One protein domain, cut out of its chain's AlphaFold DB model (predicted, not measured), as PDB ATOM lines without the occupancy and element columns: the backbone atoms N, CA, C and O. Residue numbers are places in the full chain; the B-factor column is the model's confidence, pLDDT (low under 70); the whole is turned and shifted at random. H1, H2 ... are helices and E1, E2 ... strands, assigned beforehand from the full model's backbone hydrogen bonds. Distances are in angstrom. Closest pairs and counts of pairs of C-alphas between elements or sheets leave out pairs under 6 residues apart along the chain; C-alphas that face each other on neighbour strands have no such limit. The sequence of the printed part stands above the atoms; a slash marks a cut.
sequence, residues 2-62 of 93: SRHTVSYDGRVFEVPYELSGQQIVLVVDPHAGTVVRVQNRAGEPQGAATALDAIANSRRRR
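Overview. This is residues 2 to 62 of the 93 residues of an uncharacterized protein of Burkholderia ubonensis (UniProt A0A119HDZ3). Look first for a small, incompletely closed barrel-like body: the three-strand sheet E3, E4, E5 makes one side, the hairpin E1 and E2 makes another, and the stretch after E5 bridges them where residues 50 to 51 pair with residues 13 to 14 of E2. The seam between E1 and E3 stays open, and from this body a free arm sticks out, residues 55 to 62, of which 55 to 59 belong to H1. The printed part has 61 residues, with named elements in the order E1 E2 E3 E4 E5 H1; the larger sheet runs E3, E4, E5 and the smaller E1, E2, both antiparallel. The class is mixed, helices and strands, with under half of the residues in named elements. The whole is compact, with a radius of gyration of the C-alphas of 11.9 A, and spans 35 by 28 by 16 A.

Arrangement. Begin with the larger sheet, where E3, residues 25 to 29, E4, residues 34 to 39, and E5, residues 45 to 47, form a meander, each strand the antiparallel neighbour of the one before. In the hairpin E3 and E4 you find N 25 and O 39 within hydrogen-bond range at 2.8 A, and N 27 and O 37 at 2.9 A. In the hairpin E4 and E5, whose directions differ by 117 degrees, look for N 38 and O 47 at 2.9 A. Next take the hairpin of E1, residues 5 to 8, and E2, residues 11 to 14, antiparallel at 147 degrees, with N 6 and O 13 at 2.9 A. E1 and E3 are only just apart, 8.3 A at the closest C-alphas, and so are E2 and E4, at 8.2 A. H1, residues 54 to 59, is not on the larger sheet and is apart from E1 and E2; every O i to N i+4 pair in it is within hydrogen-bond range.

Along the chain. Find C-alpha 34 at (0.674, 18.348, 0.759); from there E4 runs 14.8 A to C-alpha 39 at (2.596, 31.609, 7.041). Beside it E3 measures 13.1 A, and E5 is 5.7 A long. E1 begins at C-alpha 5, (13.922, 22.246, 6.999), and is 10.2 A long; E2 is 10.4 A. H1 covers 8.7 A and ends at C-alpha 59, (23.542, 15.845, -5.385).

Size, cuts and confidence. The two C-alphas farthest apart are those of Ala 42 and Arg 59, at 36.1 A. Without the free stretch, the body of 53 residues spans 26 by 26 by 14 A. The printed part has no cut and no long link. The mean pLDDT of the printed part is 77.4; look for values under 70 at residues 2 to 3, 33, 54 to 58 and 60 to 62.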
ATOM      1  N   SER A   2      22.927  26.327   8.583       46.31
ATOM      2  CA  SER A   2      21.484  26.395   8.833       46.31
ATOM      3  C   SER A   2      20.730  25.448   7.900       46.31
ATOM      4  O   SER A   2      20.624  25.683   6.700       46.31
ATOM      5  N   ARG A   3      20.257  24.331   8.453       62.75
ATOM      6  CA  ARG A   3      19.373  23.377   7.781       62.75
ATOM      7  C   ARG A   3      17.957  23.956   7.896       62.75
ATOM      8  O   ARG A   3      17.344  23.840   8.949       62.75
ATOM      9  N   HIS A   4      17.489  24.670   6.874       72.94
ATOM     10  CA  HIS A   4      16.171  25.322   6.862       72.94
ATOM     11  C   HIS A   4      15.094  24.333   6.404       72.94
ATOM     12  O   HIS A   4      14.543  24.401   5.305       72.94
ATOM     13  N   THR A   5      14.859  23.339   7.254       80.94
ATOM     14  CA  THR A   5      13.922  22.246   6.999       80.94
ATOM     15  C   THR A   5      12.919  22.142   8.128       80.94
ATOM     16  O   THR A   5      13.300  22.203   9.296       80.94
ATOM     17  N   VAL A   6      11.661  21.908   7.779       83.00
ATOM     18  CA  VAL A   6      10.590  21.607   8.732       83.00
ATOM     19  C   VAL A   6       9.994  20.246   8.432       83.00
ATOM     20  O   VAL A   6       9.966  19.816   7.284       83.00
ATOM     21  N   SER A   7       9.538  19.553   9.467       83.31
ATOM     22  CA  SER A   7       8.923  18.235   9.337       83.31
ATOM     23  C   SER A   7       7.442  18.291   9.677       83.31
ATOM     24  O   SER A   7       7.072  18.849  10.708       83.31
ATOM     25  N   TYR A   8       6.613  17.669   8.848       81.88
ATOM     26  CA  TYR A   8       5.185  17.498   9.087       81.88
ATOM     27  C   TYR A   8       4.768  16.106   8.611       81.88
ATOM     28  O   TYR A   8       5.132  15.709   7.507       81.88
ATOM     29  N   ASP A   9       4.036  15.370   9.450       81.06
ATOM     30  CA  ASP A   9       3.507  14.035   9.131       81.06
ATOM     31  C   ASP A   9       4.571  13.054   8.582       81.06
ATOM     32  O   ASP A   9       4.413  12.411   7.547       81.06
ATOM     33  N   GLY A  10       5.746  13.025   9.222       79.94
ATOM     34  CA  GLY A  10       6.878  12.181   8.809       79.94
ATOM     35  C   GLY A  10       7.582  12.613   7.512       79.94
ATOM     36  O   GLY A  10       8.589  12.014   7.137       79.94
ATOM     37  N   ARG A  11       7.106  13.667   6.843       81.69
ATOM     38  CA  ARG A  11       7.727  14.264   5.655       81.69
ATOM     39  C   ARG A  11       8.535  15.491   6.042       81.69
ATOM     40  O   ARG A  11       8.236  16.164   7.025       81.69
ATOM     41  N   VAL A  12       9.558  15.795   5.253       83.56
ATOM     42  CA  VAL A  12      10.404  16.977   5.441       83.56
ATOM     43  C   VAL A  12      10.173  17.936   4.283       83.56
ATOM     44  O   VAL A  12      10.012  17.509   3.142       83.56
ATOM     45  N   PHE A  13      10.162  19.226   4.580       83.50
ATOM     46  CA  PHE A  13       9.934  20.308   3.637       83.50
ATOM     47  C   PHE A  13      11.051  21.339   3.766       83.50
ATOM     48  O   PHE A  13      11.497  21.653   4.874       83.50
ATOM     49  N   GLU A  14      11.503  21.863   2.634       82.69
ATOM     50  CA  GLU A  14      12.399  23.011   2.584       82.69
ATOM     51  C   GLU A  14      11.593  24.299   2.705       82.69
ATOM     52  O   GLU A  14      10.574  24.480   2.036       82.69
ATOM     53  N   VAL A  15      12.075  25.198   3.560       84.25
ATOM     54  CA  VAL A  15      11.527  26.546   3.734       84.25
ATOM     55  C   VAL A  15      12.595  27.590   3.403       84.25
ATOM     56  O   VAL A  15      13.782  27.269   3.497       84.25
ATOM     57  N   PRO A  16      12.210  28.823   3.021       81.50
ATOM     58  CA  PRO A  16      13.152  29.925   2.845       81.50
ATOM     59  C   PRO A  16      14.060  30.091   4.069       81.50
ATOM     60  O   PRO A  16      13.610  29.963   5.213       81.50
ATOM     61  N   TYR A  17      15.353  30.345   3.845       79.00
ATOM     62  CA  TYR A  17      16.333  30.379   4.934       79.00
ATOM     63  C   TYR A  17      16.081  31.547   5.893       79.00
ATOM     64  O   TYR A  17      16.438  31.449   7.066       79.00
ATOM     65  N   GLU A  18      15.427  32.607   5.423       80.88
ATOM     66  CA  GLU A  18      14.983  33.765   6.195       80.88
ATOM     67  C   GLU A  18      14.042  33.359   7.340       80.88
ATOM     68  O   GLU A  18      14.004  34.012   8.382       80.88
ATOM     69  N   LEU A  19      13.328  32.239   7.181       79.00
ATOM     70  CA  LEU A  19      12.405  31.691   8.176       79.00
ATOM     71  C   LEU A  19      13.090  30.735   9.166       79.00
ATOM     72  O   LEU A  19      12.448  30.221  10.083       79.00
ATOM     73  N   SER A  20      14.395  30.486   9.012       78.06
ATOM     74  CA  SER A  20      15.151  29.622   9.925       78.06
ATOM     75  C   SER A  20      15.161  30.194  11.338       78.06
ATOM     76  O   SER A  20      15.547  31.341  11.544       78.06
ATOM     77  N   GLY A  21      14.796  29.377  12.326       77.00
ATOM     78  CA  GLY A  21      14.758  29.796  13.732       77.00
ATOM     79  C   GLY A  21      13.512  30.600  14.118       77.00
ATOM     80  O   GLY A  21      13.373  30.959  15.283       77.00
ATOM     81  N   GLN A  22      12.591  30.839  13.181       81.50
ATOM     82  CA  GLN A  22      11.296  31.452  13.459       81.50
ATOM     83  C   GLN A  22      10.206  30.385  13.610       81.50
ATOM     84  O   GLN A  22      10.274  29.304  13.023       81.50
ATOM     85  N   GLN A  23       9.167  30.694  14.391       83.44
ATOM     86  CA  GLN A  23       7.958  29.875  14.419       83.44
ATOM     87  C   GLN A  23       7.064  30.225  13.236       83.44
ATOM     88  O   GLN A  23       6.586  31.353  13.113       83.44
ATOM     89  N   ILE A  24       6.810  29.221  12.408       85.00
ATOM     90  CA  ILE A  24       5.968  29.326  11.222       85.00
ATOM     91  C   ILE A  24       4.738  28.427  11.346       85.00
ATOM     92  O   ILE A  24       4.728  27.455  12.101       85.00
ATOM     93  N   VAL A  25       3.706  28.756  10.580       86.94
ATOM     94  CA  VAL A  25       2.485  27.969  10.423       86.94
ATOM     95  C   VAL A  25       2.506  27.332   9.039       86.94
ATOM     96  O   VAL A  25       2.586  28.020   8.020       86.94
ATOM     97  N   LEU A  26       2.443  26.005   9.005       86.62
ATOM     98  CA  LEU A  26       2.327  25.228   7.776       86.62
ATOM     99  C   LEU A  26       0.849  25.077   7.429       86.62
ATOM    100  O   LEU A  26       0.079  24.541   8.223       86.62
ATOM    101  N   VAL A  27       0.456  25.534   6.243       86.12
ATOM    102  CA  VAL A  27      -0.884  25.274   5.717       86.12
ATOM    103  C   VAL A  27      -0.818  24.095   4.776       86.12
ATOM    104  O   VAL A  27      -0.085  24.107   3.786       86.12
ATOM    105  N   VAL A  28      -1.601  23.084   5.118       83.31
ATOM    106  CA  VAL A  28      -1.637  21.789   4.455       83.31
ATOM    107  C   VAL A  28      -2.996  21.635   3.798       83.31
ATOM    108  O   VAL A  28      -4.016  21.940   4.412       83.31
ATOM    109  N   ASP A  29      -3.003  21.166   2.556       82.50
ATOM    110  CA  ASP A  29      -4.217  20.665   1.926       82.50
ATOM    111  C   ASP A  29      -4.494  19.261   2.490       82.50
ATOM    112  O   ASP A  29      -3.700  18.342   2.245       82.50
ATOM    113  N   PRO A  30      -5.582  19.070   3.258       78.00
ATOM    114  CA  PRO A  30      -5.891  17.784   3.869       78.00
ATOM    115  C   PRO A  30      -6.227  16.702   2.837       78.00
ATOM    116  O   PRO A  30      -6.085  15.521   3.139       78.00
ATOM    117  N   HIS A  31      -6.659  17.068   1.627       76.88
ATOM    118  CA  HIS A  31      -7.013  16.109   0.580       76.88
ATOM    119  C   HIS A  31      -5.788  15.628  -0.199       76.88
ATOM    120  O   HIS A  31      -5.708  14.452  -0.549       76.88
ATOM    121  N   ALA A  32      -4.811  16.507  -0.425       70.69
ATOM    122  CA  ALA A  32      -3.561  16.158  -1.100       70.69
ATOM    123  C   ALA A  32      -2.446  15.703  -0.138       70.69
ATOM    124  O   ALA A  32      -1.383  15.266  -0.589       70.69
ATOM    125  N   GLY A  33      -2.626  15.861   1.180       68.56
ATOM    126  CA  GLY A  33      -1.585  15.598   2.183       68.56
ATOM    127  C   GLY A  33      -0.299  16.389   1.914       68.56
ATOM    128  O   GLY A  33       0.808  15.913   2.181       68.56
ATOM    129  N   THR A  34      -0.439  17.559   1.290       72.12
ATOM    130  CA  THR A  34       0.674  18.348   0.759       72.12
ATOM    131  C   THR A  34       0.636  19.744   1.354       72.12
ATOM    132  O   THR A  34      -0.419  20.361   1.490       72.12
ATOM    133  N   VAL A  35       1.809  20.240   1.739       78.19
ATOM    134  CA  VAL A  35       1.964  21.604   2.235       78.19
ATOM    135  C   VAL A  35       1.787  22.569   1.064       78.19
ATOM    136  O   VAL A  35       2.489  22.469   0.064       78.19
ATOM    137  N   VAL A  36       0.849  23.504   1.196       79.75
ATOM    138  CA  VAL A  36       0.511  24.480   0.151       79.75
ATOM    139  C   VAL A  36       1.271  25.785   0.359       79.75
ATOM    140  O   VAL A  36       1.737  26.398  -0.599       79.75
ATOM    141  N   ARG A  37       1.399  26.240   1.613       81.38
ATOM    142  CA  ARG A  37       2.065  27.512   1.934       81.38
ATOM    143  C   ARG A  37       2.601  27.561   3.357       81.38
ATOM    144  O   ARG A  37       2.098  26.884   4.253       81.38
ATOM    145  N   VAL A  38       3.567  28.449   3.556       84.56
ATOM    146  CA  VAL A  38       4.075  28.849   4.867       84.56
ATOM    147  C   VAL A  38       3.511  30.214   5.231       84.56
ATOM    148  O   VAL A  38       3.477  31.133   4.408       84.56
ATOM    149  N   GLN A  39       3.068  30.352   6.475       88.56
ATOM    150  CA  GLN A  39       2.596  31.609   7.041       88.56
ATOM    151  C   GLN A  39       3.325  31.934   8.341       88.56
ATOM    152  O   GLN A  39       3.877  31.047   8.995       88.56
ATOM    153  N   ASN A  40       3.324  33.205   8.730       84.38
ATOM    154  CA  ASN A  40       3.692  33.588  10.090       84.38
ATOM    155  C   ASN A  40       2.492  33.426  11.041       84.38
ATOM    156  O   ASN A  40       1.373  33.111  10.632       84.38
ATOM    157  N   ARG A  41       2.723  33.671  12.333       81.81
ATOM    158  CA  ARG A  41       1.662  33.669  13.354       81.81
ATOM    159  C   ARG A  41       0.568  34.716  13.115       81.81
ATOM    160  O   ARG A  41      -0.535  34.532  13.611       81.81
ATOM    161  N   ALA A  42       0.867  35.784  12.376       82.81
ATOM    162  CA  ALA A  42      -0.093  36.825  12.020       82.81
ATOM    163  C   ALA A  42      -0.973  36.451  10.805       82.81
ATOM    164  O   ALA A  42      -1.866  37.213  10.451       82.81
ATOM    165  N   GLY A  43      -0.754  35.286  10.178       80.00
ATOM    166  CA  GLY A  43      -1.503  34.843   8.994       80.00
ATOM    167  C   GLY A  43      -0.988  35.420   7.670       80.00
ATOM    168  O   GLY A  43      -1.637  35.303   6.629       80.00
ATOM    169  N   GLU A  44       0.188  36.042   7.668       82.06
ATOM    170  CA  GLU A  44       0.797  36.565   6.449       82.06
ATOM    171  C   GLU A  44       1.564  35.453   5.718       82.06
ATOM    172  O   GLU A  44       2.287  34.680   6.357       82.06
ATOM    173  N   PRO A  45       1.447  35.349   4.380       80.19
ATOM    174  CA  PRO A  45       2.254  34.425   3.589       80.19
ATOM    175  C   PRO A  45       3.738  34.787   3.697       80.19
ATOM    176  O   PRO A  45       4.141  35.878   3.318       80.19
ATOM    177  N   GLN A  46       4.546  33.846   4.177       76.44
ATOM    178  CA  GLN A  46       5.999  34.008   4.314       76.44
ATOM    179  C   GLN A  46       6.780  33.281   3.211       76.44
ATOM    180  O   GLN A  46       7.975  33.497   3.042       76.44
ATOM    181  N   GLY A  47       6.111  32.414   2.445       74.75
ATOM    182  CA  GLY A  47       6.709  31.726   1.307       74.75
ATOM    183  C   GLY A  47       6.061  30.379   1.009       74.75
ATOM    184  O   GLY A  47       5.048  29.999   1.604       74.75
ATOM    185  N   ALA A  48       6.667  29.653   0.073       74.38
ATOM    186  CA  ALA A  48       6.314  28.274  -0.239       74.38
ATOM    187  C   ALA A  48       7.149  27.302   0.606       74.38
ATOM    188  O   ALA A  48       8.311  27.573   0.907       74.38
ATOM    189  N   ALA A  49       6.553  26.166   0.969       78.12
ATOM    190  CA  ALA A  49       7.268  25.026   1.530       78.12
ATOM    191  C   ALA A  49       7.243  23.906   0.497       78.12
ATOM    192  O   ALA A  49       6.179  23.391   0.160       78.12
ATOM    193  N   THR A  50       8.416  23.547  -0.005       78.44
ATOM    194  CA  THR A  50       8.555  22.512  -1.031       78.44
ATOM    195  C   THR A  50       8.927  21.203  -0.357       78.44
ATOM    196  O   THR A  50       9.752  21.197   0.556       78.44
ATOM    197  N   ALA A  51       8.336  20.086  -0.781       77.00
ATOM    198  CA  ALA A  51       8.736  18.773  -0.281       77.00
ATOM    199  C   ALA A  51      10.241  18.563  -0.507       77.00
ATOM    200  O   ALA A  51      10.752  18.799  -1.603       77.00
ATOM    201  N   LEU A  52      10.951  18.153   0.544       75.19
ATOM    202  CA  LEU A  52      12.384  17.920   0.475       75.19
ATOM    203  C   LEU A  52      12.654  16.718  -0.433       75.19
ATOM    204  O   LEU A  52      12.344  15.581  -0.079       75.19
ATOM    205  N   ASP A  53      13.311  16.961  -1.562       74.19
ATOM    206  CA  ASP A  53      13.887  15.898  -2.378       74.19
ATOM    207  C   ASP A  53      15.281  15.548  -1.842       74.19
ATOM    208  O   ASP A  53      16.278  16.231  -2.103       74.19
ATOM    209  N   ALA A  54      15.354  14.465  -1.069       66.31
ATOM    210  CA  ALA A  54      16.600  13.995  -0.473       66.31
ATOM    211  C   ALA A  54      17.660  13.607  -1.524       66.31
ATOM    212  O   ALA A  54      18.856  13.787  -1.278       66.31
ATOM    213  N   ILE A  55      17.249  13.112  -2.697       68.56
ATOM    214  CA  ILE A  55      18.159  12.664  -3.760       68.56
ATOM    215  C   ILE A  55      18.730  13.878  -4.493       68.56
ATOM    216  O   ILE A  55      19.951  13.978  -4.665       68.56
ATOM    217  N   ALA A  56      17.871  14.821  -4.887       64.38
ATOM    218  CA  ALA A  56      18.308  16.055  -5.530       64.38
ATOM    219  C   ALA A  56      19.169  16.904  -4.585       64.38
ATOM    220  O   ALA A  56      20.231  17.383  -4.989       64.38
ATOM    221  N   ASN A  57      18.782  17.026  -3.311       65.50
ATOM    222  CA  ASN A  57      19.553  17.785  -2.329       65.50
ATOM    223  C   ASN A  57      20.915  17.135  -2.033       65.50
ATOM    224  O   ASN A  57      21.922  17.834  -1.938       65.50
ATOM    225  N   SER A  58      20.996  15.799  -1.982       67.38
ATOM    226  CA  SER A  58      22.278  15.093  -1.821       67.38
ATOM    227  C   SER A  58      23.250  15.353  -2.972       67.38
ATOM    228  O   SER A  58      24.463  15.321  -2.767       67.38
ATOM    229  N   ARG A  59      22.736  15.572  -4.186       72.50
ATOM    230  CA  ARG A  59      23.542  15.845  -5.385       72.50
ATOM    231  C   ARG A  59      23.745  17.339  -5.631       72.50
ATOM    232  O   ARG A  59      24.489  17.713  -6.537       72.50
ATOM    233  N   ARG A  60      23.104  18.204  -4.839       67.19
ATOM    234  CA  ARG A  60      23.170  19.651  -5.019       67.19
ATOM    235  C   ARG A  60      24.578  20.142  -4.713       67.19
ATOM    236  O   ARG A  60      25.051  20.122  -3.576       67.19
ATOM    237  N   ARG A  61      25.256  20.631  -5.752       63.22
ATOM    238  CA  ARG A  61      26.581  21.232  -5.613       63.22
ATOM    239  C   ARG A  61      26.448  22.523  -4.812       63.22
ATOM    240  O   ARG A  61      25.800  23.477  -5.239       63.22
ATOM    241  N   ARG A  62      27.050  22.542  -3.627       67.75
ATOM    242  CA  ARG A  62      27.014  23.703  -2.744       67.75
ATOM    243  C   ARG A  62      27.829  24.836  -3.362       67.75
ATOM    244  O   ARG A  62      29.018  24.649  -3.621       67.75
TER     245      ARG A  62